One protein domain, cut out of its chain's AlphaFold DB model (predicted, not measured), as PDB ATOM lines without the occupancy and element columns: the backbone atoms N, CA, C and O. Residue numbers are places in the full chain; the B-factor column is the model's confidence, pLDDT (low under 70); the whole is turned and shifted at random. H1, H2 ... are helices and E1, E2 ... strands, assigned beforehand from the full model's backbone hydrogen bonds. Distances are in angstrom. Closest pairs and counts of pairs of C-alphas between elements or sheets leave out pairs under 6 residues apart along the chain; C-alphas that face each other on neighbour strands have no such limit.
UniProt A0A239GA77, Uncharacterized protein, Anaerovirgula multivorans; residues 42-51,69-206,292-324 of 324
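What this domain is: This is residues 42 to 51, 69 to 206 and 292 to 324 of the 324 residues of an uncharacterized protein of Anaerovirgula multivorans (UniProt A0A239GA77). Two helical hairpins, H7 with H8 and H9 with H10, lie side by side, and H5 packs on them from one side to complete a bundle of five helices. H4 packs on H5 and H8; beyond H5 a small group of H1, H3 and E1 extends the body, and residues 70 to 77, mostly of H2, stick out as an arm. The printed part has 181 residues with ten named helices and one named strand, in the order H1 H2 H3 E1 H4 H5 H6 H7 H8 H9 H10, mostly helix. It is compact, with a radius of gyration of the C-alphas of 17.9 A, yet elongated, spanning 58 by 37 by 35 A.

Where its parts are: Find C-alpha 45 at (-11.759, 30.215, -12.867), where H1, residues 45 to 51, begins. Past the cut look for H2, residues 72 to 87, 23.1 A long, then H3, 98 to 103, E1, 104 to 107, H4, 113 to 121, H5, 128 to 139, 16.1 A, and H6, 141 to 144. From C-alpha 150 at (-46.953, 16.351, 2.709), H7 runs to residue 171, 30.7 A. H8, residues 175 to 197, is 32.2 A long; H9 is 296 to 306, and H10, 310 to 321, ends at (-19.498, 20.707, 5.932).

How they stand to each other: Start at the hairpin of H7 and H8: they touch at a shallow tilt of 5 degrees, opposite ways, closest at the C-alphas of Ala 168 and Ala 178, 4.8 A. Residues 156 to 163 of H7 touch residues 312 to 316 of H10, closest C-alphas Asn 156 and Ala 312, 6.5 A. H9 and H10 form the other hairpin, closest C-alphas Asn 301 and Ala 313, 5.1 A. Residues 135 to 139 of H5 touch residues 153 to 161 of H7 at a steep tilt of 40 degrees, closest C-alphas Ile 139 and Arg 157, 4.6 A. H4 touches H5, closest C-alphas Ser 118 and Ala 128, 4.8 A. H6 touches residues 153 to 157 of H7, closest C-alphas Gly 141 and Arg 153, 5.4 A. E1 pairs with no named strand, but residues 42 to 43 pair with its residues 104 to 105, antiparallel. H1 touches H3, closest C-alphas Ala 47 and Gly 103, 4.4 A; H2 is near both. Every O i to N i+4 pair is within hydrogen-bond range in H1, H3, H4, H5, H7, H8 and H9, against 11 of 12 in H2 and 7 of 8 in H10; H6 is too short for one.

The domain as a whole: The farthest C-alphas, Phe 70 and Lys 197, are 59.6 A apart. Residues 52 to 68 and 207 to 291 are cut out, with C-alpha gaps of 19.3 A and 33.6 A. Of the links printed whole, none is long. Look for pLDDT under 70 at 48 residues, among them 42 to 51, 69 to 92 and 198 to 206.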
ATOM      1  N   GLN A  42     -22.900  30.583 -13.152       43.09
ATOM      2  CA  GLN A  42     -21.529  31.034 -13.404       43.09
ATOM      3  C   GLN A  42     -20.508  30.065 -12.811       43.09
ATOM      4  O   GLN A  42     -20.637  29.641 -11.670       43.09
ATOM      5  N   ILE A  43     -19.452  29.738 -13.563       38.41
ATOM      6  CA  ILE A  43     -18.397  28.817 -13.106       38.41
ATOM      7  C   ILE A  43     -17.090  29.580 -12.830       38.41
ATOM      8  O   ILE A  43     -16.624  30.321 -13.706       38.41
ATOM      9  N   SER A  44     -16.481  29.392 -11.651       37.41
ATOM     10  CA  SER A  44     -15.249  30.086 -11.221       37.41
ATOM     11  C   SER A  44     -14.008  29.660 -12.026       37.41
ATOM     12  O   SER A  44     -13.945  28.552 -12.564       37.41
ATOM     13  N   ASP A  45     -12.999  30.532 -12.137       41.34
ATOM     14  CA  ASP A  45     -11.759  30.215 -12.867       41.34
ATOM     15  C   ASP A  45     -10.902  29.167 -12.141       41.34
ATOM     16  O   ASP A  45     -10.310  28.301 -12.786       41.34
ATOM     17  N   GLU A  46     -10.886  29.173 -10.808       39.47
ATOM     18  CA  GLU A  46     -10.274  28.131  -9.977       39.47
ATOM     19  C   GLU A  46     -10.942  26.770 -10.166       39.47
ATOM     20  O   GLU A  46     -10.241  25.773 -10.324       39.47
ATOM     21  N   ALA A  47     -12.269  26.701 -10.266       39.34
ATOM     22  CA  ALA A  47     -12.923  25.437 -10.576       39.34
ATOM     23  C   ALA A  47     -12.743  25.009 -12.022       39.34
ATOM     24  O   ALA A  47     -12.610  23.816 -12.284       39.34
ATOM     25  N   LYS A  48     -12.628  25.950 -12.967       44.53
ATOM     26  CA  LYS A  48     -12.165  25.628 -14.325       44.53
ATOM     27  C   LYS A  48     -10.755  25.021 -14.306       44.53
ATOM     28  O   LYS A  48     -10.498  24.128 -15.110       44.53
ATOM     29  N   LYS A  49      -9.860  25.461 -13.409       40.72
ATOM     30  CA  LYS A  49      -8.514  24.879 -13.221       40.72
ATOM     31  C   LYS A  49      -8.563  23.519 -12.522       40.72
ATOM     32  O   LYS A  49      -7.927  22.588 -12.990       40.72
ATOM     33  N   MET A  50      -9.354  23.360 -11.464       37.34
ATOM     34  CA  MET A  50      -9.540  22.083 -10.761       37.34
ATOM     35  C   MET A  50     -10.133  21.009 -11.686       37.34
ATOM     36  O   MET A  50      -9.692  19.861 -11.713       37.34
ATOM     37  N   PHE A  51     -11.054  21.431 -12.549       43.62
ATOM     38  CA  PHE A  51     -11.602  20.657 -13.655       43.62
ATOM     39  C   PHE A  51     -10.555  20.317 -14.735       43.62
ATOM     40  O   PHE A  51     -10.614  19.243 -15.330       43.62
ATOM     41  N   PHE A  69      -9.632  14.317 -32.861       41.12
ATOM     42  CA  PHE A  69      -8.759  14.627 -31.725       41.12
ATOM     43  C   PHE A  69      -7.909  15.892 -31.935       41.12
ATOM     44  O   PHE A  69      -7.585  16.579 -30.965       41.12
ATOM     45  N   PHE A  70      -7.576  16.221 -33.188       46.59
ATOM     46  CA  PHE A  70      -6.745  17.373 -33.552       46.59
ATOM     47  C   PHE A  70      -7.547  18.634 -33.898       46.59
ATOM     48  O   PHE A  70      -6.955  19.681 -34.168       46.59
ATOM     49  N   ARG A  71      -8.884  18.576 -33.887       50.88
ATOM     50  CA  ARG A  71      -9.713  19.765 -34.101       50.88
ATOM     51  C   ARG A  71      -9.759  20.582 -32.815       50.88
ATOM     52  O   ARG A  71     -10.113  20.073 -31.754       50.88
ATOM     53  N   LYS A  72      -9.423  21.871 -32.910       48.09
ATOM     54  CA  LYS A  72      -9.446  22.821 -31.782       48.09
ATOM     55  C   LYS A  72     -10.820  22.847 -31.091       48.09
ATOM     56  O   LYS A  72     -10.912  22.938 -29.874       48.09
ATOM     57  N   ASP A  73     -11.862  22.665 -31.890       51.88
ATOM     58  CA  ASP A  73     -13.273  22.679 -31.516       51.88
ATOM     59  C   ASP A  73     -13.668  21.416 -30.725       51.88
ATOM     60  O   ASP A  73     -14.507  21.477 -29.835       51.88
ATOM     61  N   TYR A  74     -13.005  20.281 -30.976       47.25
ATOM     62  CA  TYR A  74     -13.266  19.002 -30.302       47.25
ATOM     63  C   TYR A  74     -12.775  18.987 -28.848       47.25
ATOM     64  O   TYR A  74     -13.331  18.299 -27.990       47.25
ATOM     65  N   TYR A  75     -11.732  19.764 -28.544       47.09
ATOM     66  CA  TYR A  75     -11.277  19.974 -27.169       47.09
ATOM     67  C   TYR A  75     -12.311  20.755 -26.346       47.09
ATOM     68  O   TYR A  75     -12.571  20.387 -25.199       47.09
ATOM     69  N   GLU A  76     -12.908  21.796 -26.932       50.31
ATOM     70  CA  GLU A  76     -13.976  22.580 -26.299       50.31
ATOM     71  C   GLU A  76     -15.280  21.783 -26.213       50.31
ATOM     72  O   GLU A  76     -15.946  21.805 -25.182       50.31
ATOM     73  N   GLN A  77     -15.597  20.984 -27.232       47.56
ATOM     74  CA  GLN A  77     -16.775  20.123 -27.224       47.56
ATOM     75  C   GLN A  77     -16.683  19.036 -26.146       47.56
ATOM     76  O   GLN A  77     -17.603  18.906 -25.354       47.56
ATOM     77  N   ARG A  78     -15.533  18.365 -25.973       45.47
ATOM     78  CA  ARG A  78     -15.324  17.438 -24.839       45.47
ATOM     79  C   ARG A  78     -15.366  18.122 -23.472       45.47
ATOM     80  O   ARG A  78     -15.764  17.502 -22.493       45.47
ATOM     81  N   LYS A  79     -14.923  19.381 -23.385       47.25
ATOM     82  CA  LYS A  79     -14.986  20.182 -22.154       47.25
ATOM     83  C   LYS A  79     -16.442  20.470 -21.778       47.25
ATOM     84  O   LYS A  79     -16.798  20.315 -20.613       47.25
ATOM     85  N   LEU A  80     -17.262  20.828 -22.766       49.91
ATOM     86  CA  LEU A  80     -18.701  21.030 -22.619       49.91
ATOM     87  C   LEU A  80     -19.429  19.717 -22.329       49.91
ATOM     88  O   LEU A  80     -20.179  19.674 -21.368       49.91
ATOM     89  N   ASP A  81     -19.162  18.642 -23.071       46.97
ATOM     90  CA  ASP A  81     -19.807  17.336 -22.890       46.97
ATOM     91  C   ASP A  81     -19.489  16.725 -21.518       46.97
ATOM     92  O   ASP A  81     -20.355  16.125 -20.891       46.97
ATOM     93  N   PHE A  82     -18.269  16.915 -21.006       46.31
ATOM     94  CA  PHE A  82     -17.896  16.451 -19.670       46.31
ATOM     95  C   PHE A  82     -18.492  17.331 -18.560       46.31
ATOM     96  O   PHE A  82     -19.058  16.792 -17.611       46.31
ATOM     97  N   ALA A  83     -18.446  18.664 -18.694       47.41
ATOM     98  CA  ALA A  83     -19.109  19.579 -17.758       47.41
ATOM     99  C   ALA A  83     -20.620  19.320 -17.708       47.41
ATOM    100  O   ALA A  83     -21.200  19.250 -16.630       47.41
ATOM    101  N   LYS A  84     -21.220  19.075 -18.875       48.34
ATOM    102  CA  LYS A  84     -22.602  18.644 -19.045       48.34
ATOM    103  C   LYS A  84     -22.836  17.290 -18.376       48.34
ATOM    104  O   LYS A  84     -23.728  17.197 -17.556       48.34
ATOM    105  N   SER A  85     -21.966  16.296 -18.565       48.12
ATOM    106  CA  SER A  85     -22.098  14.990 -17.897       48.12
ATOM    107  C   SER A  85     -21.987  15.036 -16.367       48.12
ATOM    108  O   SER A  85     -22.591  14.204 -15.703       48.12
ATOM    109  N   ILE A  86     -21.232  15.985 -15.793       49.47
ATOM    110  CA  ILE A  86     -21.152  16.183 -14.335       49.47
ATOM    111  C   ILE A  86     -22.338  17.004 -13.824       49.47
ATOM    112  O   ILE A  86     -22.878  16.684 -12.771       49.47
ATOM    113  N   ALA A  87     -22.765  18.027 -14.565       46.47
ATOM    114  CA  ALA A  87     -23.964  18.798 -14.245       46.47
ATOM    115  C   ALA A  87     -25.252  17.960 -14.375       46.47
ATOM    116  O   ALA A  87     -26.213  18.195 -13.653       46.47
ATOM    117  N   GLU A  88     -25.264  16.965 -15.265       46.53
ATOM    118  CA  GLU A  88     -26.392  16.063 -15.528       46.53
ATOM    119  C   GLU A  88     -26.356  14.774 -14.691       46.53
ATOM    120  O   GLU A  88     -27.282  13.963 -14.781       46.53
ATOM    121  N   ARG A  89     -25.323  14.554 -13.862       47.09
ATOM    122  CA  ARG A  89     -25.303  13.432 -12.911       47.09
ATOM    123  C   ARG A  89     -26.318  13.679 -11.800       47.09
ATOM    124  O   ARG A  89     -26.057  14.402 -10.847       47.09
ATOM    125  N   GLN A  90     -27.479  13.044 -11.928       46.47
ATOM    126  CA  GLN A  90     -28.559  13.091 -10.937       46.47
ATOM    127  C   GLN A  90     -28.278  12.237  -9.685       46.47
ATOM    128  O   GLN A  90     -29.068  12.256  -8.745       46.47
ATOM    129  N   ASP A  91     -27.188  11.465  -9.669       53.00
ATOM    130  CA  ASP A  91     -26.833  10.516  -8.609       53.00
ATOM    131  C   ASP A  91     -25.858  11.074  -7.557       53.00
ATOM    132  O   ASP A  91     -25.633  10.426  -6.534       53.00
ATOM    133  N   ILE A  92     -25.290  12.266  -7.774       61.56
ATOM    134  CA  ILE A  92     -24.319  12.885  -6.861       61.56
ATOM    135  C   ILE A  92     -24.964  14.086  -6.173       61.56
ATOM    136  O   ILE A  92     -25.419  15.015  -6.837       61.56
ATOM    137  N   ASN A  93     -24.973  14.082  -4.835       72.88
ATOM    138  CA  ASN A  93     -25.440  15.223  -4.052       72.88
ATOM    139  C   ASN A  93     -24.544  16.446  -4.345       72.88
ATOM    140  O   ASN A  93     -23.325  16.340  -4.169       72.88
ATOM    141  N   PRO A  94     -25.110  17.598  -4.743       72.50
ATOM    142  CA  PRO A  94     -24.357  18.824  -4.986       72.50
ATOM    143  C   PRO A  94     -23.406  19.242  -3.862       72.50
ATOM    144  O   PRO A  94     -22.293  19.700  -4.114       72.50
ATOM    145  N   LEU A  95     -23.814  19.001  -2.616       82.12
ATOM    146  CA  LEU A  95     -23.056  19.318  -1.405       82.12
ATOM    147  C   LEU A  95     -21.879  18.362  -1.138       82.12
ATOM    148  O   LEU A  95     -21.119  18.573  -0.201       82.12
ATOM    149  N   GLU A  96     -21.733  17.296  -1.926       77.94
ATOM    150  CA  GLU A  96     -20.600  16.356  -1.867       77.94
ATOM    151  C   GLU A  96     -19.631  16.562  -3.038       77.94
ATOM    152  O   GLU A  96     -18.573  15.933  -3.105       77.94
ATOM    153  N   ASN A  97     -19.990  17.428  -3.988       72.62
ATOM    154  CA  ASN A  97     -19.234  17.645  -5.205       72.62
ATOM    155  C   ASN A  97     -18.351  18.888  -5.070       72.62
ATOM    156  O   ASN A  97     -18.810  20.017  -5.223       72.62
ATOM    157  N   GLU A  98     -17.054  18.669  -4.866       71.12
ATOM    158  CA  GLU A  98     -16.052  19.731  -4.728       71.12
ATOM    159  C   GLU A  98     -16.050  20.727  -5.905       71.12
ATOM    160  O   GLU A  98     -15.881  21.928  -5.694       71.12
ATOM    161  N   PHE A  99     -16.320  20.274  -7.137       66.62
ATOM    162  CA  PHE A  99     -16.451  21.177  -8.283       66.62
ATOM    163  C   PHE A  99     -17.669  22.093  -8.152       66.62
ATOM    164  O   PHE A  99     -17.589  23.259  -8.522       66.62
ATOM    165  N   GLN A 100     -18.794  21.600  -7.638       68.38
ATOM    166  CA  GLN A 100     -19.967  22.448  -7.436       68.38
ATOM    167  C   GLN A 100     -19.747  23.410  -6.270       68.38
ATOM    168  O   GLN A 100     -19.981  24.606  -6.425       68.38
ATOM    169  N   ILE A 101     -19.182  22.923  -5.163       75.06
ATOM    170  CA  ILE A 101     -18.861  23.736  -3.985       75.06
ATOM    171  C   ILE A 101     -17.892  24.865  -4.355       75.06
ATOM    172  O   ILE A 101     -18.215  26.030  -4.168       75.06
ATOM    173  N   LEU A 102     -16.738  24.575  -4.950       74.06
ATOM    174  CA  LEU A 102     -15.729  25.608  -5.231       74.06
ATOM    175  C   LEU A 102     -15.978  26.362  -6.542       74.06
ATOM    176  O   LEU A 102     -15.327  27.374  -6.838       74.06
ATOM    177  N   GLY A 103     -16.873  25.837  -7.373       61.72
ATOM    178  CA  GLY A 103     -16.868  26.155  -8.784       61.72
ATOM    179  C   GLY A 103     -18.129  26.642  -9.403       61.72
ATOM    180  O   GLY A 103     -18.017  27.256 -10.454       61.72
ATOM    181  N   VAL A 104     -19.282  26.414  -8.796       69.94
ATOM    182  CA  VAL A 104     -20.561  26.768  -9.399       69.94
ATOM    183  C   VAL A 104     -21.221  27.838  -8.548       69.94
ATOM    184  O   VAL A 104     -21.560  27.596  -7.398       69.94
ATOM    185  N   LYS A 105     -21.408  29.030  -9.112       78.00
ATOM    186  CA  LYS A 105     -22.205  30.103  -8.524       78.00
ATOM    187  C   LYS A 105     -23.536  30.219  -9.254       78.00
ATOM    188  O   LYS A 105     -23.565  30.310 -10.478       78.00
ATOM    189  N   TYR A 106     -24.624  30.245  -8.504       75.75
ATOM    190  CA  TYR A 106     -25.965  30.475  -9.032       75.75
ATOM    191  C   TYR A 106     -26.306  31.961  -8.922       75.75
ATOM    192  O   TYR A 106     -25.998  32.593  -7.912       75.75
ATOM    193  N   ILE A 107     -26.934  32.517  -9.955       77.94
ATOM    194  CA  ILE A 107     -27.506  33.863  -9.930       77.94
ATOM    195  C   ILE A 107     -29.012  33.722  -9.786       77.94
ATOM    196  O   ILE A 107     -29.677  33.108 -10.623       77.94
ATOM    197  N   PHE A 108     -29.542  34.305  -8.718       83.75
ATOM    198  CA  PHE A 108     -30.962  34.270  -8.412       83.75
ATOM    199  C   PHE A 108     -31.645  35.576  -8.797       83.75
ATOM    200  O   PHE A 108     -31.032  36.645  -8.783       83.75
ATOM    201  N   ASN A 109     -32.932  35.471  -9.120       78.19
ATOM    202  CA  ASN A 109     -33.763  36.627  -9.421       78.19
ATOM    203  C   ASN A 109     -33.908  37.533  -8.197       78.19
ATOM    204  O   ASN A 109     -33.910  37.075  -7.054       78.19
ATOM    205  N   GLU A 110     -34.074  38.830  -8.453       80.94
ATOM    206  CA  GLU A 110     -34.265  39.790  -7.376       80.94
ATOM    207  C   GLU A 110     -35.554  39.513  -6.585       80.94
ATOM    208  O   GLU A 110     -36.623  39.290  -7.154       80.94
ATOM    209  N   GLY A 111     -35.463  39.563  -5.257       80.25
ATOM    210  CA  GLY A 111     -36.594  39.411  -4.349       80.25
ATOM    211  C   GLY A 111     -36.993  37.970  -4.025       80.25
ATOM    212  O   GLY A 111     -38.038  37.796  -3.394       80.25
ATOM    213  N   THR A 112     -36.203  36.959  -4.415       85.00
ATOM    214  CA  THR A 112     -36.444  35.552  -4.048       85.00
ATOM    215  C   THR A 112     -35.775  35.159  -2.725       85.00
ATOM    216  O   THR A 112     -34.869  35.838  -2.234       85.00
ATOM    217  N   LEU A 113     -36.206  34.032  -2.138       89.25
ATOM    218  CA  LEU A 113     -35.566  33.469  -0.943       89.25
ATOM    219  C   LEU A 113     -34.117  33.060  -1.231       89.25
ATOM    220  O   LEU A 113     -33.243  33.284  -0.403       89.25
ATOM    221  N   GLU A 114     -33.857  32.480  -2.401       90.06
ATOM    222  CA  GLU A 114     -32.523  32.057  -2.821       90.06
ATOM    223  C   GLU A 114     -31.566  33.253  -2.889       90.06
ATOM    224  O   GLU A 114     -30.460  33.187  -2.358       90.06
ATOM    225  N   GLN A 115     -32.003  34.377  -3.468       91.56
ATOM    226  CA  GLN A 115     -31.195  35.594  -3.484       91.56
ATOM    227  C   GLN A 115     -30.921  36.085  -2.062       91.56
ATOM    228  O   GLN A 115     -29.767  36.297  -1.698       91.56
ATOM    229  N   PHE A 116     -31.968  36.209  -1.242       93.44
ATOM    230  CA  PHE A 116     -31.832  36.660   0.140       93.44
ATOM    231  C   PHE A 116     -30.844  35.797   0.937       93.44
ATOM    232  O   PHE A 116     -29.966  36.324   1.621       93.44
ATOM    233  N   LEU A 117     -30.968  34.470   0.843       93.56
ATOM    234  CA  LEU A 117     -30.073  33.530   1.512       93.56
ATOM    235  C   LEU A 117     -28.644  33.658   0.985       93.56
ATOM    236  O   LEU A 117     -27.712  33.702   1.785       93.56
ATOM    237  N   SER A 118     -28.469  33.752  -0.335       93.56
ATOM    238  CA  SER A 118     -27.150  33.891  -0.953       93.56
ATOM    239  C   SER A 118     -26.453  35.158  -0.460       93.56
ATOM    240  O   SER A 118     -25.303  35.094  -0.039       93.56
ATOM    241  N   ASP A 119     -27.161  36.286  -0.421       94.19
ATOM    242  CA  ASP A 119     -26.613  37.564   0.041       94.19
ATOM    243  C   ASP A 119     -26.242  37.528   1.530       94.19
ATOM    244  O   ASP A 119     -25.226  38.092   1.937       94.19
ATOM    245  N   LYS A 120     -27.051  36.860   2.362       94.69
ATOM    246  CA  LYS A 120     -26.811  36.753   3.812       94.69
ATOM    247  C   LYS A 120     -25.701  35.777   4.184       94.69
ATOM    248  O   LYS A 120     -25.083  35.937   5.235       94.69
ATOM    249  N   LEU A 121     -25.464  34.772   3.350       92.75
ATOM    250  CA  LEU A 121     -24.450  33.744   3.575       92.75
ATOM    251  C   LEU A 121     -23.127  34.063   2.858       92.75
ATOM    252  O   LEU A 121     -22.123  33.391   3.107       92.75
ATOM    253  N   GLU A 122     -23.086  35.091   2.003       91.44
ATOM    254  CA  GLU A 122     -21.870  35.509   1.300       91.44
ATOM    255  C   GLU A 122     -20.743  35.838   2.293       91.44
ATOM    256  O   GLU A 122     -20.915  36.568   3.271       91.44
ATOM    257  N   GLY A 123     -19.565  35.257   2.053       86.56
ATOM    258  CA  GLY A 123     -18.398  35.401   2.929       86.56
ATOM    259  C   GLY A 123     -18.461  34.603   4.238       86.56
ATOM    260  O   GLY A 123     -17.468  34.590   4.963       86.56
ATOM    261  N   LYS A 124     -19.577  33.919   4.535       88.69
ATOM    262  CA  LYS A 124     -19.739  33.039   5.709       88.69
ATOM    263  C   LYS A 124     -19.585  31.552   5.372       88.69
ATOM    264  O   LYS A 124     -19.341  30.751   6.267       88.69
ATOM    265  N   VAL A 125     -19.716  31.187   4.095       89.31
ATOM    266  CA  VAL A 125     -19.604  29.809   3.586       89.31
ATOM    267  C   VAL A 125     -18.766  29.745   2.317       89.31
ATOM    268  O   VAL A 125     -18.614  30.749   1.620       89.31
ATOM    269  N   GLN A 126     -18.278  28.551   1.970       86.12
ATOM    270  CA  GLN A 126     -17.518  28.342   0.732       86.12
ATOM    271  C   GLN A 126     -18.349  28.636  -0.525       86.12
ATOM    272  O   GLN A 126     -17.819  29.153  -1.509       86.12
ATOM    273  N   ASN A 127     -19.654  28.347  -0.486       84.88
ATOM    274  CA  ASN A 127     -20.567  28.617  -1.593       84.88
ATOM    275  C   ASN A 127     -21.959  29.031  -1.120       84.88
ATOM    276  O   ASN A 127     -22.836  28.194  -0.898       84.88
ATOM    277  N   ALA A 128     -22.163  30.342  -0.999       90.56
ATOM    278  CA  ALA A 128     -23.422  30.902  -0.521       90.56
ATOM    279  C   ALA A 128     -24.577  30.608  -1.476       90.56
ATOM    280  O   ALA A 128     -25.666  30.258  -1.034       90.56
ATOM    281  N   SER A 129     -24.320  30.669  -2.784       86.62
ATOM    282  CA  SER A 129     -25.354  30.458  -3.792       86.62
ATOM    283  C   SER A 129     -25.848  29.006  -3.855       86.62
ATOM    284  O   SER A 129     -27.050  28.770  -3.931       86.62
ATOM    285  N   LEU A 130     -24.950  28.021  -3.739       86.81
ATOM    286  CA  LEU A 130     -25.333  26.610  -3.645       86.81
ATOM    287  C   LEU A 130     -26.135  26.362  -2.367       86.81
ATOM    288  O   LEU A 130     -27.196  25.742  -2.404       86.81
ATOM    289  N   LEU A 131     -25.656  26.894  -1.241       90.81
ATOM    290  CA  LEU A 131     -26.313  26.699   0.044       90.81
ATOM    291  C   LEU A 131     -27.709  27.327   0.087       90.81
ATOM    292  O   LEU A 131     -28.654  26.727   0.598       90.81
ATOM    293  N   ALA A 132     -27.842  28.513  -0.500       91.12
ATOM    294  CA  ALA A 132     -29.111  29.190  -0.678       91.12
ATOM    295  C   ALA A 132     -30.096  28.359  -1.505       91.12
ATOM    296  O   ALA A 132     -31.244  28.206  -1.092       91.12
ATOM    297  N   SER A 133     -29.641  27.779  -2.623       88.75
ATOM    298  CA  SER A 133     -30.456  26.887  -3.457       88.75
ATOM    299  C   SER A 133     -30.954  25.674  -2.671       88.75
ATOM    300  O   SER A 133     -32.128  25.323  -2.754       88.75
ATOM    301  N   GLU A 134     -30.086  25.040  -1.882       90.88
ATOM    302  CA  GLU A 134     -30.432  23.841  -1.112       90.88
ATOM    303  C   GLU A 134     -31.420  24.141   0.023       90.88
ATOM    304  O   GLU A 134     -32.435  23.455   0.165       90.88
ATOM    305  N   ILE A 135     -31.171  25.190   0.816       93.06
ATOM    306  CA  ILE A 135     -32.053  25.575   1.928       93.06
ATOM    307  C   ILE A 135     -33.409  26.049   1.395       93.06
ATOM    308  O   ILE A 135     -34.448  25.576   1.861       93.06
ATOM    309  N   ALA A 136     -33.428  26.937   0.394       91.00
ATOM    310  CA  ALA A 136     -34.675  27.376  -0.229       91.00
ATOM    311  C   ALA A 136     -35.419  26.205  -0.887       91.00
ATOM    312  O   ALA A 136     -36.643  26.123  -0.779       91.00
ATOM    313  N   GLY A 137     -34.668  25.269  -1.477       87.06
ATOM    314  CA  GLY A 137     -35.102  23.960  -1.957       87.06
ATOM    315  C   GLY A 137     -36.051  23.259  -0.991       87.06
ATOM    316  O   GLY A 137     -37.198  22.962  -1.334       87.06
ATOM    317  N   GLN A 138     -35.568  23.047   0.233       91.25
ATOM    318  CA  GLN A 138     -36.295  22.335   1.284       91.25
ATOM    319  C   GLN A 138     -37.402  23.175   1.940       91.25
ATOM    320  O   GLN A 138     -38.451  22.632   2.281       91.25
ATOM    321  N   ILE A 139     -37.205  24.492   2.101       92.25
ATOM    322  CA  ILE A 139     -38.227  25.398   2.659       92.25
ATOM    323  C   ILE A 139     -39.432  25.508   1.719       92.25
ATOM    324  O   ILE A 139     -40.575  25.454   2.170       92.25
ATOM    325  N   ARG A 140     -39.181  25.648   0.414       87.44
ATOM    326  CA  ARG A 140     -40.192  25.802  -0.641       87.44
ATOM    327  C   ARG A 140     -40.499  24.453  -1.294       87.44
ATOM    328  O   ARG A 140     -40.505  24.320  -2.519       87.44
ATOM    329  N   GLY A 141     -40.724  23.427  -0.478       83.81
ATOM    330  CA  GLY A 141     -40.883  22.053  -0.949       83.81
ATOM    331  C   GLY A 141     -42.042  21.877  -1.934       83.81
ATOM    332  O   GLY A 141     -41.937  21.062  -2.847       83.81
ATOM    333  N   THR A 142     -43.138  22.635  -1.804       78.75
ATOM    334  CA  THR A 142     -44.281  22.529  -2.738       78.75
ATOM    335  C   THR A 142     -43.930  22.956  -4.160       78.75
ATOM    336  O   THR A 142     -44.532  22.479  -5.121       78.75
ATOM    337  N   ILE A 143     -42.931  23.829  -4.275       78.19
ATOM    338  CA  ILE A 143     -42.421  24.421  -5.509       78.19
ATOM    339  C   ILE A 143     -41.336  23.515  -6.092       78.19
ATOM    340  O   ILE A 143     -41.397  23.137  -7.259       78.19
ATOM    341  N   ASN A 144     -40.363  23.135  -5.265       79.50
ATOM    342  CA  ASN A 144     -39.165  22.426  -5.712       79.50
ATOM    343  C   ASN A 144     -39.350  20.905  -5.782       79.50
ATOM    344  O   ASN A 144     -38.660  20.229  -6.541       79.50
ATOM    345  N   ASN A 145     -40.293  20.354  -5.014       81.69
ATOM    346  CA  ASN A 145     -40.616  18.931  -5.002       81.69
ATOM    347  C   ASN A 145     -42.141  18.691  -4.928       81.69
ATOM    348  O   ASN A 145     -42.667  18.167  -3.935       81.69
ATOM    349  N   PRO A 146     -42.886  19.058  -5.989       79.50
ATOM    350  CA  PRO A 146     -44.346  18.950  -6.008       79.50
ATOM    351  C   PRO A 146     -44.843  17.500  -5.905       79.50
ATOM    352  O   PRO A 146     -45.963  17.262  -5.457       79.50
ATOM    353  N   ASN A 147     -44.012  16.525  -6.284       82.12
ATOM    354  CA  ASN A 147     -44.365  15.105  -6.273       82.12
ATOM    355  C   ASN A 147     -44.178  14.432  -4.902       82.12
ATOM    356  O   ASN A 147     -44.661  13.317  -4.719       82.12
ATOM    357  N   ALA A 148     -43.490  15.079  -3.955       83.56
ATOM    358  CA  ALA A 148     -43.340  14.556  -2.601       83.56
ATOM    359  C   ALA A 148     -44.672  14.531  -1.838       83.56
ATOM    360  O   ALA A 148     -45.629  15.251  -2.144       83.56
ATOM    361  N   THR A 149     -44.723  13.706  -0.803       88.00
ATOM    362  CA  THR A 149     -45.823  13.703   0.162       88.00
ATOM    363  C   THR A 149     -45.778  14.951   1.054       88.00
ATOM    364  O   THR A 149     -44.758  15.640   1.148       88.00
ATOM    365  N   VAL A 150     -46.898  15.262   1.716       87.31
ATOM    366  CA  VAL A 150     -46.953  16.351   2.709       87.31
ATOM    367  C   VAL A 150     -46.000  16.052   3.864       87.31
ATOM    368  O   VAL A 150     -45.338  16.949   4.367       87.31
ATOM    369  N   GLU A 151     -45.885  14.787   4.257       90.56
ATOM    370  CA  GLU A 151     -44.985  14.327   5.305       90.56
ATOM    371  C   GLU A 151     -43.514  14.574   4.953       90.56
ATOM    372  O   GLU A 151     -42.787  15.138   5.769       90.56
ATOM    373  N   GLU A 152     -43.084  14.199   3.744       89.50
ATOM    374  CA  GLU A 152     -41.710  14.419   3.263       89.50
ATOM    375  C   GLU A 152     -41.370  15.910   3.172       89.50
ATOM    376  O   GLU A 152     -40.303  16.338   3.612       89.50
ATOM    377  N   ARG A 153     -42.283  16.733   2.649       90.44
ATOM    378  CA  ARG A 153     -42.059  18.183   2.598       90.44
ATOM    379  C   ARG A 153     -42.057  18.817   3.980       90.44
ATOM    380  O   ARG A 153     -41.209  19.665   4.244       90.44
ATOM    381  N   ALA A 154     -42.952  18.395   4.872       91.88
ATOM    382  CA  ALA A 154     -43.002  18.896   6.239       91.88
ATOM    383  C   ALA A 154     -41.697  18.602   6.982       91.88
ATOM    384  O   ALA A 154     -41.127  19.517   7.570       91.88
ATOM    385  N   ILE A 155     -41.179  17.370   6.925       92.06
ATOM    386  CA  ILE A 155     -39.920  17.061   7.608       92.06
ATOM    387  C   ILE A 155     -38.733  17.808   7.000       92.06
ATOM    388  O   ILE A 155     -37.905  18.331   7.746       92.06
ATOM    389  N   ASN A 156     -38.664  17.919   5.674       92.06
ATOM    390  CA  ASN A 156     -37.597  18.653   5.001       92.06
ATOM    391  C   ASN A 156     -37.610  20.139   5.373       92.06
ATOM    392  O   ASN A 156     -36.571  20.695   5.728       92.06
ATOM    393  N   ARG A 157     -38.792  20.762   5.370       94.31
ATOM    394  CA  ARG A 157     -38.980  22.157   5.776       94.31
ATOM    395  C   ARG A 157     -38.603  22.372   7.239       94.31
ATOM    396  O   ARG A 157     -37.819  23.271   7.518       94.31
ATOM    397  N   GLU A 158     -39.086  21.546   8.166       94.00
ATOM    398  CA  GLU A 158     -38.726  21.678   9.588       94.00
ATOM    399  C   GLU A 158     -37.227  21.440   9.827       94.00
ATOM    400  O   GLU A 158     -36.602  22.143  10.620       94.00
ATOM    401  N   THR A 159     -36.619  20.512   9.084       93.19
ATOM    402  CA  THR A 159     -35.171  20.269   9.118       93.19
ATOM    403  C   THR A 159     -34.392  21.492   8.645       93.19
ATOM    404  O   THR A 159     -33.456  21.926   9.317       93.19
ATOM    405  N   ALA A 160     -34.807  22.099   7.533       94.62
ATOM    406  CA  ALA A 160     -34.194  23.309   7.001       94.62
ATOM    407  C   ALA A 160     -34.378  24.523   7.925       94.62
ATOM    408  O   ALA A 160     -33.441  25.306   8.080       94.62
ATOM    409  N   ILE A 161     -35.533  24.664   8.585       95.62
ATOM    410  CA  ILE A 161     -35.764  25.710   9.593       95.62
ATOM    411  C   ILE A 161     -34.812  25.517  10.774       95.62
ATOM    412  O   ILE A 161     -34.104  26.452  11.135       95.62
ATOM    413  N   LYS A 162     -34.724  24.305  11.339       94.69
ATOM    414  CA  LYS A 162     -33.847  24.029  12.489       94.69
ATOM    415  C   LYS A 162     -32.372  24.250  12.168       94.69
ATOM    416  O   LYS A 162     -31.621  24.791  12.975       94.69
ATOM    417  N   LEU A 163     -31.970  23.881  10.960       93.69
ATOM    418  CA  LEU A 163     -30.638  24.148  10.444       93.69
ATOM    419  C   LEU A 163     -30.385  25.649  10.253       93.69
ATOM    420  O   LEU A 163     -29.317  26.140  10.602       93.69
ATOM    421  N   SER A 164     -31.375  26.390   9.763       95.56
ATOM    422  CA  SER A 164     -31.294  27.846   9.632       95.56
ATOM    423  C   SER A 164     -31.184  28.534  10.995       95.56
ATOM    424  O   SER A 164     -30.401  29.468  11.136       95.56
ATOM    425  N   GLU A 165     -31.898  28.048  12.015       95.62
ATOM    426  CA  GLU A 165     -31.743  28.499  13.406       95.62
ATOM    427  C   GLU A 165     -30.317  28.270  13.913       95.62
ATOM    428  O   GLU A 165     -29.714  29.181  14.483       95.62
ATOM    429  N   TYR A 166     -29.755  27.083  13.669       94.75
ATOM    430  CA  TYR A 166     -28.372  26.781  14.029       94.75
ATOM    431  C   TYR A 166     -27.382  27.714  13.319       94.75
ATOM    432  O   TYR A 166     -26.495  28.279  13.964       94.75
ATOM    433  N   ILE A 167     -27.563  27.919  12.011       93.44
ATOM    434  CA  ILE A 167     -26.722  28.802  11.197       93.44
ATOM    435  C   ILE A 167     -26.773  30.240  11.733       93.44
ATOM    436  O   ILE A 167     -25.732  30.853  11.977       93.44
ATOM    437  N   ALA A 168     -27.977  30.757  11.979       94.38
ATOM    438  CA  ALA A 168     -28.195  32.102  12.502       94.38
ATOM    439  C   ALA A 168     -27.527  32.315  13.868       94.38
ATOM    440  O   ALA A 168     -27.011  33.391  14.142       94.38
ATOM    441  N   GLN A 169     -27.507  31.297  14.730       92.94
ATOM    442  CA  GLN A 169     -26.916  31.415  16.064       92.94
ATOM    443  C   GLN A 169     -25.391  31.314  16.077       92.94
ATOM    444  O   GLN A 169     -24.758  31.910  16.946       92.94
ATOM    445  N   ASN A 170     -24.804  30.551  15.153       91.31
ATOM    446  CA  ASN A 170     -23.384  30.200  15.216       91.31
ATOM    447  C   ASN A 170     -22.513  30.946  14.195       91.31
ATOM    448  O   ASN A 170     -21.301  31.011  14.389       91.31
ATOM    449  N   TYR A 171     -23.100  31.516  13.138       89.69
ATOM    450  CA  TYR A 171     -22.339  32.117  12.032       89.69
ATOM    451  C   TYR A 171     -22.684  33.585  11.742       89.69
ATOM    452  O   TYR A 171     -22.039  34.210  10.899       89.69
ATOM    453  N   PHE A 172     -23.680  34.160  12.424       92.12
ATOM    454  CA  PHE A 172     -24.031  35.575  12.286       92.12
ATOM    455  C   PHE A 172     -23.422  36.397  13.422       92.12
ATOM    456  O   PHE A 172     -23.351  35.957  14.567       92.12
ATOM    457  N   ASP A 173     -22.994  37.615  13.095       88.56
ATOM    458  CA  ASP A 173     -22.157  38.430  13.981       88.56
ATOM    459  C   ASP A 173     -22.965  39.167  15.062       88.56
ATOM    460  O   ASP A 173     -22.416  39.621  16.068       88.56
ATOM    461  N   ASN A 174     -24.277  39.326  14.858       92.75
ATOM    462  CA  ASN A 174     -25.167  40.003  15.794       92.75
ATOM    463  C   ASN A 174     -26.605  39.458  15.740       92.75
ATOM    464  O   ASN A 174     -27.049  38.876  14.749       92.75
ATOM    465  N   ALA A 175     -27.345  39.693  16.826       92.81
ATOM    466  CA  ALA A 175     -28.697  39.173  17.006       92.81
ATOM    467  C   ALA A 175     -29.727  39.777  16.036       92.81
ATOM    468  O   ALA A 175     -30.655  39.082  15.635       92.81
ATOM    469  N   ASP A 176     -29.576  41.045  15.644       93.25
ATOM    470  CA  ASP A 176     -30.526  41.705  14.740       93.25
ATOM    471  C   ASP A 176     -30.457  41.101  13.333       93.25
ATOM    472  O   ASP A 176     -31.484  40.824  12.712       93.25
ATOM    473  N   GLU A 177     -29.246  40.826  12.850       92.25
ATOM    474  CA  GLU A 177     -29.007  40.169  11.570       92.25
ATOM    475  C   GLU A 177     -29.528  38.727  11.569       92.25
ATOM    476  O   GLU A 177     -30.229  38.332  10.634       92.25
ATOM    477  N   ALA A 178     -29.260  37.973  12.641       93.88
ATOM    478  CA  ALA A 178     -29.781  36.622  12.834       93.88
ATOM    479  C   ALA A 178     -31.324  36.599  12.864       93.88
ATOM    480  O   ALA A 178     -31.955  35.767  12.212       93.88
ATOM    481  N   ASN A 179     -31.950  37.548  13.563       95.06
ATOM    482  CA  ASN A 179     -33.409  37.662  13.633       95.06
ATOM    483  C   ASN A 179     -34.025  38.035  12.280       95.06
ATOM    484  O   ASN A 179     -35.065  37.488  11.911       95.06
ATOM    485  N   ALA A 180     -33.397  38.938  11.523       93.12
ATOM    486  CA  ALA A 180     -33.847  39.291  10.179       93.12
ATOM    487  C   ALA A 180     -33.750  38.091   9.221       93.12
ATOM    488  O   ALA A 180     -34.681  37.839   8.457       93.12
ATOM    489  N   PHE A 181     -32.663  37.316   9.313       95.50
ATOM    490  CA  PHE A 181     -32.477  36.072   8.565       95.50
ATOM    491  C   PHE A 181     -33.594  35.058   8.845       95.50
ATOM    492  O   PHE A 181     -34.255  34.593   7.918       95.50
ATOM    493  N   LEU A 182     -33.872  34.773  10.120       96.56
ATOM    494  CA  LEU A 182     -34.919  33.819  10.499       96.56
ATOM    495  C   LEU A 182     -36.328  34.315  10.170       96.56
ATOM    496  O   LEU A 182     -37.200  33.514   9.839       96.56
ATOM    497  N   THR A 183     -36.567  35.622  10.247       95.19
ATOM    498  CA  THR A 183     -37.873  36.213   9.929       95.19
ATOM    499  C   THR A 183     -38.234  35.989   8.463       95.19
ATOM    500  O   THR A 183     -39.347  35.550   8.171       95.19
ATOM    501  N   GLU A 184     -37.298  36.228   7.540       93.19
ATOM    502  CA  GLU A 184     -37.563  36.026   6.112       93.19
ATOM    503  C   GLU A 184     -37.751  34.536   5.788       93.19
ATOM    504  O   GLU A 184     -38.694  34.176   5.088       93.19
ATOM    505  N   ILE A 185     -36.940  33.642   6.368       94.38
ATOM    506  CA  ILE A 185     -37.103  32.188   6.187       94.38
ATOM    507  C   ILE A 185     -38.477  31.718   6.666       94.38
ATOM    508  O   ILE A 185     -39.174  31.004   5.941       94.38
ATOM    509  N   ASN A 186     -38.896  32.142   7.862       93.38
ATOM    510  CA  ASN A 186     -40.186  31.753   8.427       93.38
ATOM    511  C   ASN A 186     -41.362  32.245   7.581       93.38
ATOM    512  O   ASN A 186     -42.325  31.505   7.400       93.38
ATOM    513  N   LYS A 187     -41.267  33.446   7.006       91.31
ATOM    514  CA  LYS A 187     -42.269  33.975   6.075       91.31
ATOM    515  C   LYS A 187     -42.427  33.079   4.839       91.31
ATOM    516  O   LYS A 187     -43.548  32.744   4.465       91.31
ATOM    517  N   TYR A 188     -41.327  32.646   4.219       90.44
ATOM    518  CA  TYR A 188     -41.395  31.719   3.079       90.44
ATOM    519  C   TYR A 188     -41.889  30.324   3.479       90.44
ATOM    520  O   TYR A 188     -42.671  29.719   2.745       90.44
ATOM    521  N   ALA A 189     -41.485  29.826   4.648       91.69
ATOM    522  CA  ALA A 189     -41.965  28.553   5.174       91.69
ATOM    523  C   ALA A 189     -43.476  28.582   5.458       91.69
ATOM    524  O   ALA A 189     -44.186  27.635   5.126       91.69
ATOM    525  N   GLU A 190     -43.987  29.672   6.033       89.44
ATOM    526  CA  GLU A 190     -45.418  29.873   6.265       89.44
ATOM    527  C   GLU A 190     -46.193  29.905   4.945       89.44
ATOM    528  O   GLU A 190     -47.216  29.233   4.818       89.44
ATOM    529  N   ASN A 191     -45.672  30.596   3.930       84.06
ATOM    530  CA  ASN A 191     -46.266  30.605   2.595       84.06
ATOM    531  C   ASN A 191     -46.315  29.205   1.962       84.06
ATOM    532  O   ASN A 191     -47.328  28.837   1.365       84.06
ATOM    533  N   ASP A 192     -45.261  28.399   2.109       86.38
ATOM    534  CA  ASP A 192     -45.245  27.003   1.651       86.38
ATOM    535  C   ASP A 192     -46.286  26.142   2.397       86.38
ATOM    536  O   ASP A 192     -47.063  25.423   1.771       86.38
ATOM    537  N   VAL A 193     -46.417  26.299   3.721       87.94
ATOM    538  CA  VAL A 193     -47.472  25.641   4.522       87.94
ATOM    539  C   VAL A 193     -48.868  26.051   4.063       87.94
ATOM    540  O   VAL A 193     -49.774  25.218   3.976       87.94
ATOM    541  N   LEU A 194     -49.072  27.341   3.791       80.75
ATOM    542  CA  LEU A 194     -50.337  27.856   3.284       80.75
ATOM    543  C   LEU A 194     -50.683  27.194   1.946       80.75
ATOM    544  O   LEU A 194     -51.814  26.734   1.796       80.75
ATOM    545  N   ARG A 195     -49.717  27.019   1.035       78.06
ATOM    546  CA  ARG A 195     -49.919  26.263  -0.216       78.06
ATOM    547  C   ARG A 195     -50.303  24.808   0.018       78.06
ATOM    548  O   ARG A 195     -51.221  24.325  -0.634       78.06
ATOM    549  N   GLU A 196     -49.675  24.113   0.966       81.94
ATOM    550  CA  GLU A 196     -50.029  22.716   1.280       81.94
ATOM    551  C   GLU A 196     -51.443  22.575   1.844       81.94
ATOM    552  O   GLU A 196     -52.191  21.655   1.502       81.94
ATOM    553  N   LYS A 197     -51.857  23.534   2.677       76.19
ATOM    554  CA  LYS A 197     -53.247  23.643   3.141       76.19
ATOM    555  C   LYS A 197     -54.195  24.009   1.989       76.19
ATOM    556  O   LYS A 197     -55.404  23.766   2.067       76.19
ATOM    557  N   GLY A 198     -53.648  24.520   0.889       67.12
ATOM    558  CA  GLY A 198     -54.336  24.916  -0.330       67.12
ATOM    559  C   GLY A 198     -54.845  26.349  -0.303       67.12
ATOM    560  O   GLY A 198     -55.872  26.662  -0.893       67.12
ATOM    561  N   TYR A 199     -54.190  27.216   0.446       66.69
ATOM    562  CA  TYR A 199     -54.393  28.642   0.307       66.69
ATOM    563  C   TYR A 199     -53.575  29.172  -0.858       66.69
ATOM    564  O   TYR A 199     -52.533  28.641  -1.248       66.69
ATOM    565  N   VAL A 200     -54.045  30.301  -1.359       65.31
ATOM    566  CA  VAL A 200     -53.260  31.126  -2.250       65.31
ATOM    567  C   VAL A 200     -52.229  31.887  -1.424       65.31
ATOM    568  O   VAL A 200     -52.598  32.698  -0.579       65.31
ATOM    569  N   ALA A 201     -50.949  31.623  -1.671       62.50
ATOM    570  CA  ALA A 201     -49.843  32.342  -1.052       62.50
ATOM    571  C   ALA A 201     -49.230  33.331  -2.050       62.50
ATOM    572  O   ALA A 201     -48.999  32.981  -3.209       62.50
ATOM    573  N   PHE A 202     -48.957  34.548  -1.582       61.59
ATOM    574  CA  PHE A 202     -48.224  35.558  -2.338       61.59
ATOM    575  C   PHE A 202     -46.769  35.563  -1.873       61.59
ATOM    576  O   PHE A 202     -46.450  36.033  -0.782       61.59
ATOM    577  N   ASP A 203     -45.879  35.062  -2.710       58.16
ATOM    578  CA  ASP A 203     -44.463  35.402  -2.659       58.16
ATOM    579  C   ASP A 203     -43.972  35.623  -4.093       58.16
ATOM    580  O   ASP A 203     -44.644  35.252  -5.058       58.16
ATOM    581  N   ASN A 204     -42.819  36.272  -4.245       52.94
ATOM    582  CA  ASN A 204     -42.211  36.576  -5.544       52.94
ATOM    583  C   ASN A 204     -41.631  35.308  -6.215       52.94
ATOM    584  O   ASN A 204     -40.569  35.354  -6.821       52.94
ATOM    585  N   SER A 205     -42.274  34.149  -6.049       53.22
ATOM    586  CA  SER A 205     -41.811  32.857  -6.563       53.22
ATOM    587  C   SER A 205     -42.112  32.617  -8.042       53.22
ATOM    588  O   SER A 205     -41.863  31.509  -8.513       53.22
ATOM    589  N   ASP A 206     -42.693  33.591  -8.749       51.19
ATOM    590  CA  ASP A 206     -43.277  33.451 -10.094       51.19
ATOM    591  C   ASP A 206     -44.290  32.294 -10.236       51.19
ATOM    592  O   ASP A 206     -44.726  31.974 -11.342       51.19
ATOM    593  N   LEU A 292     -29.279  23.537  19.672       89.88
ATOM    594  CA  LEU A 292     -28.548  24.373  18.703       89.88
ATOM    595  C   LEU A 292     -27.072  24.627  19.098       89.88
ATOM    596  O   LEU A 292     -26.492  25.659  18.772       89.88
ATOM    597  N   ASN A 293     -26.470  23.697  19.841       88.81
ATOM    598  CA  ASN A 293     -25.106  23.791  20.368       88.81
ATOM    599  C   ASN A 293     -24.147  22.861  19.599       88.81
ATOM    600  O   ASN A 293     -24.465  22.375  18.518       88.81
ATOM    601  N   SER A 294     -22.965  22.575  20.152       85.75
ATOM    602  CA  SER A 294     -21.972  21.693  19.518       85.75
ATOM    603  C   SER A 294     -22.467  20.270  19.224       85.75
ATOM    604  O   SER A 294     -21.873  19.591  18.392       85.75
ATOM    605  N   ASN A 295     -23.528  19.803  19.891       90.38
ATOM    606  CA  ASN A 295     -24.115  18.480  19.674       90.38
ATOM    607  C   ASN A 295     -25.206  18.473  18.597       90.38
ATOM    608  O   ASN A 295     -25.704  17.396  18.280       90.38
ATOM    609  N   PHE A 296     -25.546  19.630  18.013       91.62
ATOM    610  CA  PHE A 296     -26.645  19.797  17.057       91.62
ATOM    611  C   PHE A 296     -26.700  18.697  15.997       91.62
ATOM    612  O   PHE A 296     -27.744  18.090  15.792       91.62
ATOM    613  N   ILE A 297     -25.567  18.398  15.361       89.94
ATOM    614  CA  ILE A 297     -25.488  17.380  14.313       89.94
ATOM    615  C   ILE A 297     -25.862  15.987  14.822       89.94
ATOM    616  O   ILE A 297     -26.596  15.266  14.148       89.94
ATOM    617  N   ASN A 298     -25.382  15.603  16.004       91.12
ATOM    618  CA  ASN A 298     -25.695  14.297  16.575       91.12
ATOM    619  C   ASN A 298     -27.174  14.230  16.964       91.12
ATOM    620  O   ASN A 298     -27.860  13.309  16.535       91.12
ATOM    621  N   ASP A 299     -27.678  15.247  17.670       92.19
ATOM    622  CA  ASP A 299     -29.084  15.318  18.085       92.19
ATOM    623  C   ASP A 299     -30.028  15.285  16.866       92.19
ATOM    624  O   ASP A 299     -31.045  14.587  16.861       92.19
ATOM    625  N   MET A 300     -29.678  16.019  15.804       92.94
ATOM    626  CA  MET A 300     -30.453  16.078  14.566       92.94
ATOM    627  C   MET A 300     -30.426  14.738  13.824       92.94
ATOM    628  O   MET A 300     -31.475  14.239  13.416       92.94
ATOM    629  N   ASN A 301     -29.250  14.120  13.685       91.69
ATOM    630  CA  ASN A 301     -29.119  12.805  13.062       91.69
ATOM    631  C   ASN A 301     -29.898  11.738  13.831       91.69
ATOM    632  O   ASN A 301     -30.604  10.949  13.209       91.69
ATOM    633  N   ASP A 302     -29.807  11.718  15.159       91.88
ATOM    634  CA  ASP A 302     -30.529  10.762  15.998       91.88
ATOM    635  C   ASP A 302     -32.044  10.937  15.852       91.88
ATOM    636  O   ASP A 302     -32.765   9.957  15.635       91.88
ATOM    637  N   SER A 303     -32.522  12.187  15.855       92.56
ATOM    638  CA  SER A 303     -33.933  12.513  15.620       92.56
ATOM    639  C   SER A 303     -34.419  12.012  14.260       92.56
ATOM    640  O   SER A 303     -35.431  11.316  14.161       92.56
ATOM    641  N   LEU A 304     -33.693  12.350  13.193       91.19
ATOM    642  CA  LEU A 304     -34.074  12.018  11.822       91.19
ATOM    643  C   LEU A 304     -33.950  10.517  11.545       91.19
ATOM    644  O   LEU A 304     -34.822   9.937  10.898       91.19
ATOM    645  N   ASN A 305     -32.930   9.850  12.081       89.25
ATOM    646  CA  ASN A 305     -32.793   8.399  11.988       89.25
ATOM    647  C   ASN A 305     -33.919   7.681  12.740       89.25
ATOM    648  O   ASN A 305     -34.463   6.710  12.217       89.25
ATOM    649  N   GLY A 306     -34.336   8.188  13.908       87.25
ATOM    650  CA  GLY A 306     -35.509   7.687  14.632       87.25
ATOM    651  C   GLY A 306     -36.815   7.796  13.832       87.25
ATOM    652  O   GLY A 306     -37.735   7.004  14.031       87.25
ATOM    653  N   LEU A 307     -36.877   8.731  12.880       88.31
ATOM    654  CA  LEU A 307     -37.986   8.906  11.939       88.31
ATOM    655  C   LEU A 307     -37.808   8.125  10.618       88.31
ATOM    656  O   LEU A 307     -38.695   8.189   9.767       88.31
ATOM    657  N   ASN A 308     -36.714   7.369  10.448       89.50
ATOM    658  CA  ASN A 308     -36.276   6.712   9.201       89.50
ATOM    659  C   ASN A 308     -35.969   7.685   8.047       89.50
ATOM    660  O   ASN A 308     -36.236   7.399   6.881       89.50
ATOM    661  N   GLN A 309     -35.415   8.855   8.361       90.31
ATOM    662  CA  GLN A 309     -35.243   9.980   7.432       90.31
ATOM    663  C   GLN A 309     -33.762  10.210   7.135       90.31
ATOM    664  O   GLN A 309     -33.208  11.296   7.300       90.31
ATOM    665  N   HIS A 310     -33.106   9.139   6.679       87.12
ATOM    666  CA  HIS A 310     -31.660   9.095   6.449       87.12
ATOM    667  C   HIS A 310     -31.178  10.110   5.404       87.12
ATOM    668  O   HIS A 310     -30.076  10.638   5.528       87.12
ATOM    669  N   ASN A 311     -32.001  10.417   4.397       85.88
ATOM    670  CA  ASN A 311     -31.655  11.410   3.378       85.88
ATOM    671  C   ASN A 311     -31.612  12.827   3.961       85.88
ATOM    672  O   ASN A 311     -30.666  13.560   3.683       85.88
ATOM    673  N   ALA A 312     -32.581  13.185   4.808       86.56
ATOM    674  CA  ALA A 312     -32.593  14.471   5.504       86.56
ATOM    675  C   ALA A 312     -31.414  14.584   6.486       86.56
ATOM    676  O   ALA A 312     -30.759  15.621   6.534       86.56
ATOM    677  N   ALA A 313     -31.087  13.495   7.195       86.19
ATOM    678  CA  ALA A 313     -29.937  13.434   8.102       86.19
ATOM    679  C   ALA A 313     -28.608  13.631   7.352       86.19
ATOM    680  O   ALA A 313     -27.750  14.431   7.733       86.19
ATOM    681  N   LYS A 314     -28.449  12.938   6.218       89.00
ATOM    682  CA  LYS A 314     -27.281  13.096   5.348       89.00
ATOM    683  C   LYS A 314     -27.181  14.525   4.810       89.00
ATOM    684  O   LYS A 314     -26.110  15.119   4.867       89.00
ATOM    685  N   TRP A 315     -28.298  15.086   4.350       90.38
ATOM    686  CA  TRP A 315     -28.369  16.466   3.876       90.38
ATOM    687  C   TRP A 315     -27.945  17.471   4.957       90.38
ATOM    688  O   TRP A 315     -27.079  18.300   4.684       90.38
ATOM    689  N   SER A 316     -28.441  17.357   6.197       88.00
ATOM    690  CA  SER A 316     -28.064  18.281   7.281       88.00
ATOM    691  C   SER A 316     -26.567  18.254   7.603       88.00
ATOM    692  O   SER A 316     -25.973  19.307   7.833       88.00
ATOM    693  N   ASN A 317     -25.939  17.073   7.566       88.06
ATOM    694  CA  ASN A 317     -24.489  16.950   7.752       88.06
ATOM    695  C   ASN A 317     -23.723  17.632   6.616       88.06
ATOM    696  O   ASN A 317     -22.778  18.380   6.857       88.06
ATOM    697  N   ASN A 318     -24.151  17.384   5.378       87.56
ATOM    698  CA  ASN A 318     -23.484  17.911   4.196       87.56
ATOM    699  C   ASN A 318     -23.542  19.441   4.136       87.56
ATOM    700  O   ASN A 318     -22.543  20.051   3.780       87.56
ATOM    701  N   ILE A 319     -24.658  20.063   4.536       88.69
ATOM    702  CA  ILE A 319     -24.770  21.527   4.613       88.69
ATOM    703  C   ILE A 319     -23.685  22.111   5.522       88.69
ATOM    704  O   ILE A 319     -22.975  23.029   5.112       88.69
ATOM    705  N   LEU A 320     -23.539  21.600   6.749       86.62
ATOM    706  CA  LEU A 320     -22.576  22.178   7.690       86.62
ATOM    707  C   LEU A 320     -21.127  21.971   7.253       86.62
ATOM    708  O   LEU A 320     -20.291  22.820   7.544       86.62
ATOM    709  N   ASN A 321     -20.831  20.912   6.497       84.94
ATOM    710  CA  ASN A 321     -19.498  20.707   5.932       84.94
ATOM    711  C   ASN A 321     -19.084  21.821   4.950       84.94
ATOM    712  O   ASN A 321     -17.893  22.019   4.750       84.94
ATOM    713  N   VAL A 322     -20.027  22.581   4.377       82.44
ATOM    714  CA  VAL A 322     -19.731  23.700   3.454       82.44
ATOM    715  C   VAL A 322     -19.314  24.986   4.194       82.44
ATOM    716  O   VAL A 322     -18.779  25.917   3.586       82.44
ATOM    717  N   PHE A 323     -19.526  25.060   5.513       80.88
ATOM    718  CA  PHE A 323     -19.067  26.180   6.346       80.88
ATOM    719  C   PHE A 323     -17.575  26.077   6.731       80.88
ATOM    720  O   PHE A 323     -17.053  27.032   7.309       80.88
ATOM    721  N   PHE A 324     -16.897  24.958   6.428       60.09
ATOM    722  CA  PHE A 324     -15.525  24.655   6.866       60.09
ATOM    723  C   PHE A 324     -14.552  24.478   5.706       60.09
ATOM    724  O   PHE A 324     -14.697  23.492   4.952       60.09
TER     725      PHE A 324